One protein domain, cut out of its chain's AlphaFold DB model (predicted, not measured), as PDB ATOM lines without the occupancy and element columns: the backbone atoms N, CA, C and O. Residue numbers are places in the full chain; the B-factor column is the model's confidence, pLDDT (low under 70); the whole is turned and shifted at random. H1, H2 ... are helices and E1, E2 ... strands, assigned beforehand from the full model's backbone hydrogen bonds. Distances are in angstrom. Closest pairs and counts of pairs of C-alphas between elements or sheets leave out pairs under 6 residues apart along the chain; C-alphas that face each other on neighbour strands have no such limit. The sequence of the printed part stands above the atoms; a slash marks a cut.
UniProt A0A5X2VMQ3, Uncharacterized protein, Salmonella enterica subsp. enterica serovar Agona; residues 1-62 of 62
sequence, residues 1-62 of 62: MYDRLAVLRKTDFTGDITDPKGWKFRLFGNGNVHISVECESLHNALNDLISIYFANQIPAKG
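AT A GLANCE: This is residues 1 to 62 of the 62 residues of an uncharacterized protein of Salmonella enterica subsp. enterica serovar Agona (UniProt A0A5X2VMQ3). A small sheet of three antiparallel strands, E1, E2 and E3, has the helix H1 over one face and its other face bare, and from this small body a long arm, made by most of the helix H2 and the tail after it, sticks out with residues 43 to 62. The arm makes the length of the whole, while the body without it has 42 residues and spans 32 by 17 by 11 A. The printed part has 62 residues, with two named helices and three named strands in the order H1 E1 E2 E3 H2, and the class is mixed, helices and strands. The sheet runs E1, E2, E3 and is a meander, each strand the antiparallel neighbour of the one before. The whole is extended, with a radius of gyration of the C-alphas of 18.3 A and spans of 64 by 24 by 13 A.

IN THESE COORDINATES: H1 holds residues 2 to 11, 14.5 A from first to last C-alpha, and begins with C-alpha 2 at (17.421, -13.639, 4.035). E1 holds residues 15 to 18 and is 10.3 A long. E2, residues 23 to 27, is 13.3 A long, and E3, residues 33 to 37, is 13.1 A long, ending with C-alpha 37 at (32.114, -11.787, 5.811). H2, residues 40 to 55, is 22.1 A long and ends with C-alpha 55 at (50.625, -12.047, -12.447).

HOW THE PARTS SIT: E1 and E2 form a hairpin, antiparallel at 170 degrees, with N 17 and O 25 within hydrogen-bond range at 2.8 A. E2 and E3 form a hairpin too, antiparallel at 165 degrees, with N 24 and O 36 within hydrogen-bond range at 2.8 A. E1 and E3 are the edge strands and E2 is the inner one. H1 is on the sheet at a height over the sheet of 9.5 A, over E1 and E2. On the local plane its line and that of E2 stand at 27 degrees, only just along the strands. The closest C-alphas of H1 and E1 are those of Leu 8 and Gly 15, 7.1 A apart. H2 is not on the sheet, and it is apart from H1, E1 and E2. In H1 and H2 every O i to N i+4 pair is within hydrogen-bond range.

THE WHOLE: The two C-alphas farthest apart are those of Thr 11 and Gly 62, at 63.9 A. The printed part has no cut, and the four links between named elements are tight. Residues 43 to 62 stand free, of which 43 to 55 belong to H2. The mean pLDDT of the printed part is 82.7, and residues 56 to 62 are under 70.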
ATOM      1  N   MET A   1      19.958 -16.964   5.149       77.75
ATOM      2  CA  MET A   1      20.241 -15.629   5.731       77.75
ATOM      3  C   MET A   1      19.138 -14.615   5.504       77.75
ATOM      4  O   MET A   1      18.759 -13.978   6.476       77.75
ATOM      5  N   TYR A   2      18.585 -14.497   4.293       79.44
ATOM      6  CA  TYR A   2      17.421 -13.639   4.035       79.44
ATOM      7  C   TYR A   2      16.274 -13.868   5.039       79.44
ATOM      8  O   TYR A   2      15.843 -12.922   5.690       79.44
ATOM      9  N   ASP A   3      15.875 -15.125   5.266       84.81
ATOM     10  CA  ASP A   3      14.776 -15.444   6.192       84.81
ATOM     11  C   ASP A   3      15.079 -15.038   7.638       84.81
ATOM     12  O   ASP A   3      14.220 -14.495   8.326       84.81
ATOM     13  N   ARG A   4      16.326 -15.225   8.092       82.31
ATOM     14  CA  ARG A   4      16.762 -14.801   9.433       82.31
ATOM     15  C   ARG A   4      16.697 -13.280   9.584       82.31
ATOM     16  O   ARG A   4      16.248 -12.793  10.616       82.31
ATOM     17  N   LEU A   5      17.091 -12.533   8.550       82.75
ATOM     18  CA  LEU A   5      16.998 -11.071   8.531       82.75
ATOM     19  C   LEU A   5      15.541 -10.592   8.489       82.75
ATOM     20  O   LEU A   5      15.194  -9.618   9.153       82.75
ATOM     21  N   ALA A   6      14.679 -11.290   7.748       83.94
ATOM     22  CA  ALA A   6      13.250 -11.004   7.695       83.94
ATOM     23  C   ALA A   6      12.558 -11.250   9.046       83.94
ATOM     24  O   ALA A   6      11.684 -10.472   9.423       83.94
ATOM     25  N   VAL A   7      12.959 -12.292   9.785       86.81
ATOM     26  CA  VAL A   7      12.485 -12.543  11.155       86.81
ATOM     27  C   VAL A   7      12.961 -11.440  12.098       86.81
ATOM     28  O   VAL A   7      12.122 -10.827  12.749       86.81
ATOM     29  N   LEU A   8      14.258 -11.105  12.095       84.00
ATOM     30  CA  LEU A   8      14.813 -10.050  12.957       84.00
ATOM     31  C   LEU A   8      14.140  -8.689  12.719       84.00
ATOM     32  O   LEU A   8      13.853  -7.954  13.661       84.00
ATOM     33  N   ARG A   9      13.824  -8.364  11.458       83.69
ATOM     34  CA  ARG A   9      13.064  -7.154  11.103       83.69
ATOM     35  C   ARG A   9      11.649  -7.127  11.682       83.69
ATOM     36  O   ARG A   9      11.112  -6.041  11.858       83.69
ATOM     37  N   LYS A  10      11.031  -8.284  11.918       85.12
ATOM     38  CA  LYS A  10       9.659  -8.390  12.434       85.12
ATOM     39  C   LYS A  10       9.595  -8.460  13.956       85.12
ATOM     40  O   LYS A  10       8.585  -8.042  14.509       85.12
ATOM     41  N   THR A  11      10.617  -9.012  14.610       85.62
ATOM     42  CA  THR A  11      10.629  -9.207  16.066       85.62
ATOM     43  C   THR A  11      11.243  -8.015  16.784       85.62
ATOM     44  O   THR A  11      10.553  -7.321  17.524       85.62
ATOM     45  N   ASP A  12      12.520  -7.750  16.518       79.06
ATOM     46  CA  ASP A  12      13.348  -6.874  17.353       79.06
ATOM     47  C   ASP A  12      13.750  -5.585  16.635       79.06
ATOM     48  O   ASP A  12      14.199  -4.630  17.265       79.06
ATOM     49  N   PHE A  13      13.597  -5.549  15.304       83.12
ATOM     50  CA  PHE A  13      13.899  -4.416  14.416       83.12
ATOM     51  C   PHE A  13      15.376  -3.967  14.410       83.12
ATOM     52  O   PHE A  13      15.776  -3.135  13.598       83.12
ATOM     53  N   THR A  14      16.212  -4.552  15.270       89.94
ATOM     54  CA  THR A  14      17.655  -4.328  15.396       89.94
ATOM     55  C   THR A  14      18.314  -5.619  15.892       89.94
ATOM     56  O   THR A  14      17.672  -6.395  16.597       89.94
ATOM     57  N   GLY A  15      19.586  -5.852  15.568       89.50
ATOM     58  CA  GLY A  15      20.350  -6.965  16.140       89.50
ATOM     59  C   GLY A  15      21.369  -7.576  15.189       89.50
ATOM     60  O   GLY A  15      21.559  -7.110  14.064       89.50
ATOM     61  N   ASP A  16      22.014  -8.639  15.660       90.88
ATOM     62  CA  ASP A  16      23.090  -9.332  14.958       90.88
ATOM     63  C   ASP A  16      22.655 -10.735  14.517       90.88
ATOM     64  O   ASP A  16      22.047 -11.490  15.276       90.88
ATOM     65  N   ILE A  17      23.001 -11.113  13.288       89.19
ATOM     66  CA  ILE A  17      22.770 -12.448  12.735       89.19
ATOM     67  C   ILE A  17      24.096 -12.983  12.228       89.19
ATOM     68  O   ILE A  17      24.720 -12.387  11.354       89.19
ATOM     69  N   THR A  18      24.488 -14.146  12.737       86.69
ATOM     70  CA  THR A  18      25.675 -14.859  12.266       86.69
ATOM     71  C   THR A  18      25.266 -16.160  11.580       86.69
ATOM     72  O   THR A  18      24.369 -16.877  12.036       86.69
ATOM     73  N   ASP A  19      25.904 -16.452  10.455       83.50
ATOM     74  CA  ASP A  19      25.807 -17.717   9.740       83.50
ATOM     75  C   ASP A  19      27.039 -18.590  10.036       83.50
ATOM     76  O   ASP A  19      28.146 -18.053  10.130       83.50
ATOM     77  N   PRO A  20      26.897 -19.927  10.115       80.62
ATOM     78  CA  PRO A  20      28.033 -20.834  10.290       80.62
ATOM     79  C   PRO A  20      29.119 -20.708   9.214       80.62
ATOM     80  O   PRO A  20      30.261 -21.072   9.464       80.62
ATOM     81  N   LYS A  21      28.796 -20.183   8.025       81.12
ATOM     82  CA  LYS A  21      29.758 -19.946   6.936       81.12
ATOM     83  C   LYS A  21      30.535 -18.630   7.081       81.12
ATOM     84  O   LYS A  21      31.175 -18.202   6.125       81.12
ATOM     85  N   GLY A  22      30.444 -17.964   8.234       82.50
ATOM     86  CA  GLY A  22      31.203 -16.749   8.550       82.50
ATOM     87  C   GLY A  22      30.536 -15.442   8.120       82.50
ATOM     88  O   GLY A  22      31.120 -14.373   8.274       82.50
ATOM     89  N   TRP A  23      29.308 -15.479   7.601       87.12
ATOM     90  CA  TRP A  23      28.579 -14.251   7.284       87.12
ATOM     91  C   TRP A  23      27.979 -13.644   8.548       87.12
ATOM     92  O   TRP A  23      27.250 -14.317   9.275       87.12
ATOM     93  N   LYS A  24      28.222 -12.359   8.776       89.44
ATOM     94  CA  LYS A  24      27.670 -11.584   9.884       89.44
ATOM     95  C   LYS A  24      26.882 -10.404   9.333       89.44
ATOM     96  O   LYS A  24      27.327  -9.712   8.421       89.44
ATOM     97  N   PHE A  25      25.699 -10.190   9.884       89.75
ATOM     98  CA  PHE A  25      24.803  -9.108   9.505       89.75
ATOM     99  C   PHE A  25      24.376  -8.368  10.760       89.75
ATOM    100  O   PHE A  25      23.910  -9.000  11.704       89.75
ATOM    101  N   ARG A  26      24.473  -7.042  10.744       92.50
ATOM    102  CA  ARG A  26      23.928  -6.174  11.786       92.50
ATOM    103  C   ARG A  26      22.809  -5.329  11.204       92.50
ATOM    104  O   ARG A  26      23.056  -4.549  10.284       92.50
ATOM    105  N   LEU A  27      21.601  -5.472  11.739       91.00
ATOM    106  CA  LEU A  27      20.474  -4.582  11.468       91.00
ATOM    107  C   LEU A  27      20.466  -3.468  12.518       91.00
ATOM    108  O   LEU A  27      20.393  -3.737  13.716       91.00
ATOM    109  N   PHE A  28      20.527  -2.222  12.072       90.25
ATOM    110  CA  PHE A  28      20.438  -1.051  12.940       90.25
ATOM    111  C   PHE A  28      18.990  -0.570  13.049       90.25
ATOM    112  O   PHE A  28      18.204  -0.744  12.121       90.25
ATOM    113  N   GLY A  29      18.651   0.111  14.148       86.31
ATOM    114  CA  GLY A  29      17.295   0.631  14.382       86.31
ATOM    115  C   GLY A  29      16.816   1.692  13.382       86.31
ATOM    116  O   GLY A  29      15.640   2.029  13.369       86.31
ATOM    117  N   ASN A  30      17.694   2.198  12.514       90.19
ATOM    118  CA  ASN A  30      17.328   3.051  11.379       90.19
ATOM    119  C   ASN A  30      17.034   2.258  10.086       90.19
ATOM    120  O   ASN A  30      16.820   2.858   9.038       90.19
ATOM    121  N   GLY A  31      17.056   0.923  10.137       84.00
ATOM    122  CA  GLY A  31      16.806   0.034   9.001       84.00
ATOM    123  C   GLY A  31      18.038  -0.311   8.158       84.00
ATOM    124  O   GLY A  31      17.938  -1.190   7.291       84.00
ATOM    125  N   ASN A  32      19.193   0.317   8.416       88.56
ATOM    126  CA  ASN A  32      20.440  -0.004   7.721       88.56
ATOM    127  C   ASN A  32      20.924  -1.406   8.087       88.56
ATOM    128  O   ASN A  32      20.764  -1.865   9.220       88.56
ATOM    129  N   VAL A  33      21.563  -2.068   7.125       89.38
ATOM    130  CA  VAL A  33      22.151  -3.395   7.310       89.38
ATOM    131  C   VAL A  33      23.630  -3.320   6.976       89.38
ATOM    132  O   VAL A  33      23.992  -2.953   5.862       89.38
ATOM    133  N   HIS A  34      24.479  -3.681   7.931       90.94
ATOM    134  CA  HIS A  34      25.901  -3.881   7.682       90.94
ATOM    135  C   HIS A  34      26.174  -5.372   7.519       90.94
ATOM    136  O   HIS A  34      25.683  -6.181   8.305       90.94
ATOM    137  N   ILE A  35      26.926  -5.721   6.479       87.94
ATOM    138  CA  ILE A  35      27.280  -7.093   6.127       87.94
ATOM    139  C   ILE A  35      28.793  -7.208   6.228       87.94
ATOM    140  O   ILE A  35      29.508  -6.476   5.546       87.94
ATOM    141  N   SER A  36      29.277  -8.133   7.046       86.25
ATOM    142  CA  SER A  36      30.688  -8.494   7.117       86.25
ATOM    143  C   SER A  36      30.842  -9.990   6.890       86.25
ATOM    144  O   SER A  36      30.034 -10.789   7.364       86.25
ATOM    145  N   VAL A  37      31.874 -10.384   6.153       84.94
ATOM    146  CA  VAL A  37      32.114 -11.787   5.811       84.94
ATOM    147  C   VAL A  37      33.458 -12.204   6.373       84.94
ATOM    148  O   VAL A  37      34.503 -11.785   5.895       84.94
ATOM    149  N   GLU A  38      33.422 -13.050   7.392       83.62
ATOM    150  CA  GLU A  38      34.586 -13.717   7.972       83.62
ATOM    151  C   GLU A  38      34.664 -15.144   7.422       83.62
ATOM    152  O   GLU A  38      34.620 -16.131   8.152       83.62
ATOM    153  N   CYS A  39      34.694 -15.258   6.095       83.38
ATOM    154  CA  CYS A  39      34.797 -16.536   5.401       83.38
ATOM    155  C   CYS A  39      36.219 -16.681   4.856       83.38
ATOM    156  O   CYS A  39      36.574 -16.048   3.862       83.38
ATOM    157  N   GLU A  40      37.035 -17.505   5.513       84.62
ATOM    158  CA  GLU A  40      38.443 -17.711   5.148       84.62
ATOM    159  C   GLU A  40      38.599 -18.202   3.702       84.62
ATOM    160  O   GLU A  40      39.438 -17.699   2.958       84.62
ATOM    161  N   SER A  41      37.728 -19.113   3.257       84.69
ATOM    162  CA  SER A  41      37.748 -19.603   1.877       84.69
ATOM    163  C   SER A  41      37.429 -18.512   0.852       84.69
ATOM    164  O   SER A  41      38.032 -18.500  -0.218       84.69
ATOM    165  N   LEU A  42      36.535 -17.568   1.174       84.88
ATOM    166  CA  LEU A  42      36.261 -16.413   0.315       84.88
ATOM    167  C   LEU A  42      37.463 -15.465   0.260       84.88
ATOM    168  O   LEU A  42      37.819 -15.011  -0.825       84.88
ATOM    169  N   HIS A  43      38.097 -15.184   1.403       84.94
ATOM    170  CA  HIS A  43      39.315 -14.370   1.434       84.94
ATOM    171  C   HIS A  43      40.425 -14.985   0.580       84.94
ATOM    172  O   HIS A  43      41.022 -14.280  -0.234       84.94
ATOM    173  N   ASN A  44      40.659 -16.291   0.703       87.88
ATOM    174  CA  ASN A  44      41.672 -16.989  -0.086       87.88
ATOM    175  C   ASN A  44      41.349 -16.944  -1.586       87.88
ATOM    176  O   ASN A  44      42.200 -16.550  -2.375       87.88
ATOM    177  N   ALA A  45      40.102 -17.224  -1.977       87.81
ATOM    178  CA  ALA A  45      39.691 -17.161  -3.380       87.81
ATOM    179  C   ALA A  45      39.843 -15.753  -3.989       87.81
ATOM    180  O   ALA A  45      40.232 -15.615  -5.150       87.81
ATOM    181  N   LEU A  46      39.558 -14.696  -3.219       88.44
ATOM    182  CA  LEU A  46      39.774 -13.314  -3.658       88.44
ATOM    183  C   LEU A  46      41.266 -12.998  -3.815       88.44
ATOM    184  O   LEU A  46      41.652 -12.394  -4.815       88.44
ATOM    185  N   ASN A  47      42.103 -13.435  -2.870       87.88
ATOM    186  CA  ASN A  47      43.555 -13.272  -2.954       87.88
ATOM    187  C   ASN A  47      44.148 -14.009  -4.162       87.88
ATOM    188  O   ASN A  47      45.010 -13.454  -4.849       87.88
ATOM    189  N   ASP A  48      43.660 -15.211  -4.468       89.44
ATOM    190  CA  ASP A  48      44.073 -15.969  -5.652       89.44
ATOM    191  C   ASP A  48      43.691 -15.227  -6.938       89.44
ATOM    192  O   ASP A  48      44.519 -15.057  -7.832       89.44
ATOM    193  N   LEU A  49      42.460 -14.712  -7.019       88.56
ATOM    194  CA  LEU A  49      41.980 -13.962  -8.182       88.56
ATOM    195  C   LEU A  49      42.787 -12.676  -8.412       88.56
ATOM    196  O   LEU A  49      43.168 -12.375  -9.544       88.56
ATOM    197  N   ILE A  50      43.088 -11.945  -7.337       87.25
ATOM    198  CA  ILE A  50      43.967 -10.771  -7.358       87.25
ATOM    199  C   ILE A  50      45.360 -11.169  -7.856       87.25
ATOM    200  O   ILE A  50      45.898 -10.531  -8.760       87.25
ATOM    201  N   SER A  51      45.925 -12.248  -7.314       85.25
ATOM    202  CA  SER A  51      47.255 -12.729  -7.693       85.25
ATOM    203  C   SER A  51      47.321 -13.117  -9.170       85.25
ATOM    204  O   SER A  51      48.261 -12.724  -9.852       85.25
ATOM    205  N   ILE A  52      46.305 -13.810  -9.697       85.12
ATOM    206  CA  ILE A  52      46.204 -14.166 -11.123       85.12
ATOM    207  C   ILE A  52      46.100 -12.914 -11.998       85.12
ATOM    208  O   ILE A  52      46.780 -12.816 -13.023       85.12
ATOM    209  N   TYR A  53      45.257 -11.954 -11.607       80.69
ATOM    210  CA  TYR A  53      45.088 -10.707 -12.349       80.69
ATOM    211  C   TYR A  53      46.415  -9.950 -12.467       80.69
ATOM    212  O   TYR A  53      46.807  -9.561 -13.567       80.69
ATOM    213  N   PHE A  54      47.137  -9.798 -11.356       80.00
ATOM    214  CA  PHE A  54      48.406  -9.078 -11.347       80.00
ATOM    215  C   PHE A  54      49.569  -9.880 -11.932       80.00
ATOM    216  O   PHE A  54      50.434  -9.273 -12.554       80.00
ATOM    217  N   ALA A  55      49.585 -11.213 -11.836       76.69
ATOM    218  CA  ALA A  55      50.625 -12.047 -12.447       76.69
ATOM    219  C   ALA A  55      50.743 -11.821 -13.964       76.69
ATOM    220  O   ALA A  55      51.843 -11.850 -14.507       76.69
ATOM    221  N   ASN A  56      49.625 -11.521 -14.630       64.94
ATOM    222  CA  ASN A  56      49.578 -11.224 -16.064       64.94
ATOM    223  C   ASN A  56      49.842  -9.745 -16.407       64.94
ATOM    224  O   ASN A  56      49.858  -9.388 -17.584       64.94
ATOM    225  N   GLN A  57      50.022  -8.878 -15.405       64.19
ATOM    226  CA  GLN A  57      50.262  -7.441 -15.585       64.19
ATOM    227  C   GLN A  57      51.653  -6.982 -15.155       64.19
ATOM    228  O   GLN A  57      52.019  -5.839 -15.427       64.19
ATOM    229  N   ILE A  58      52.447  -7.842 -14.511       59.12
ATOM    230  CA  ILE A  58      53.862  -7.545 -14.290       59.12
ATOM    231  C   ILE A  58      54.535  -7.613 -15.668       59.12
ATOM    232  O   ILE A  58      54.524  -8.687 -16.276       59.12
ATOM    233  N   PRO A  59      55.106  -6.508 -16.192       59.44
ATOM    234  CA  PRO A  59      55.858  -6.564 -17.436       59.44
ATOM    235  C   PRO A  59      56.930  -7.637 -17.276       59.44
ATOM    236  O   PRO A  59      57.651  -7.626 -16.272       59.44
ATOM    237  N   ALA A  60      57.017  -8.571 -18.229       61.03
ATOM    238  CA  ALA A  60      58.136  -9.499 -18.282       61.03
ATOM    239  C   ALA A  60      59.404  -8.649 -18.172       61.03
ATOM    240  O   ALA A  60      59.604  -7.755 -18.996       61.03
ATOM    241  N   LYS A  61      60.172  -8.833 -17.088       58.69
ATOM    242  CA  LYS A  61      61.421  -8.096 -16.882       58.69
ATOM    243  C   LYS A  61      62.227  -8.212 -18.176       58.69
ATOM    244  O   LYS A  61      62.530  -9.332 -18.585       58.69
ATOM    245  N   GLY A  62      62.462  -7.065 -18.815       50.66
ATOM    246  CA  GLY A  62      63.394  -6.942 -19.932       50.66
ATOM    247  C   GLY A  62      64.796  -7.353 -19.520       50.66
ATOM    248  O   GLY A  62      65.128  -7.179 -18.322       50.66
TER     249      GLY A  62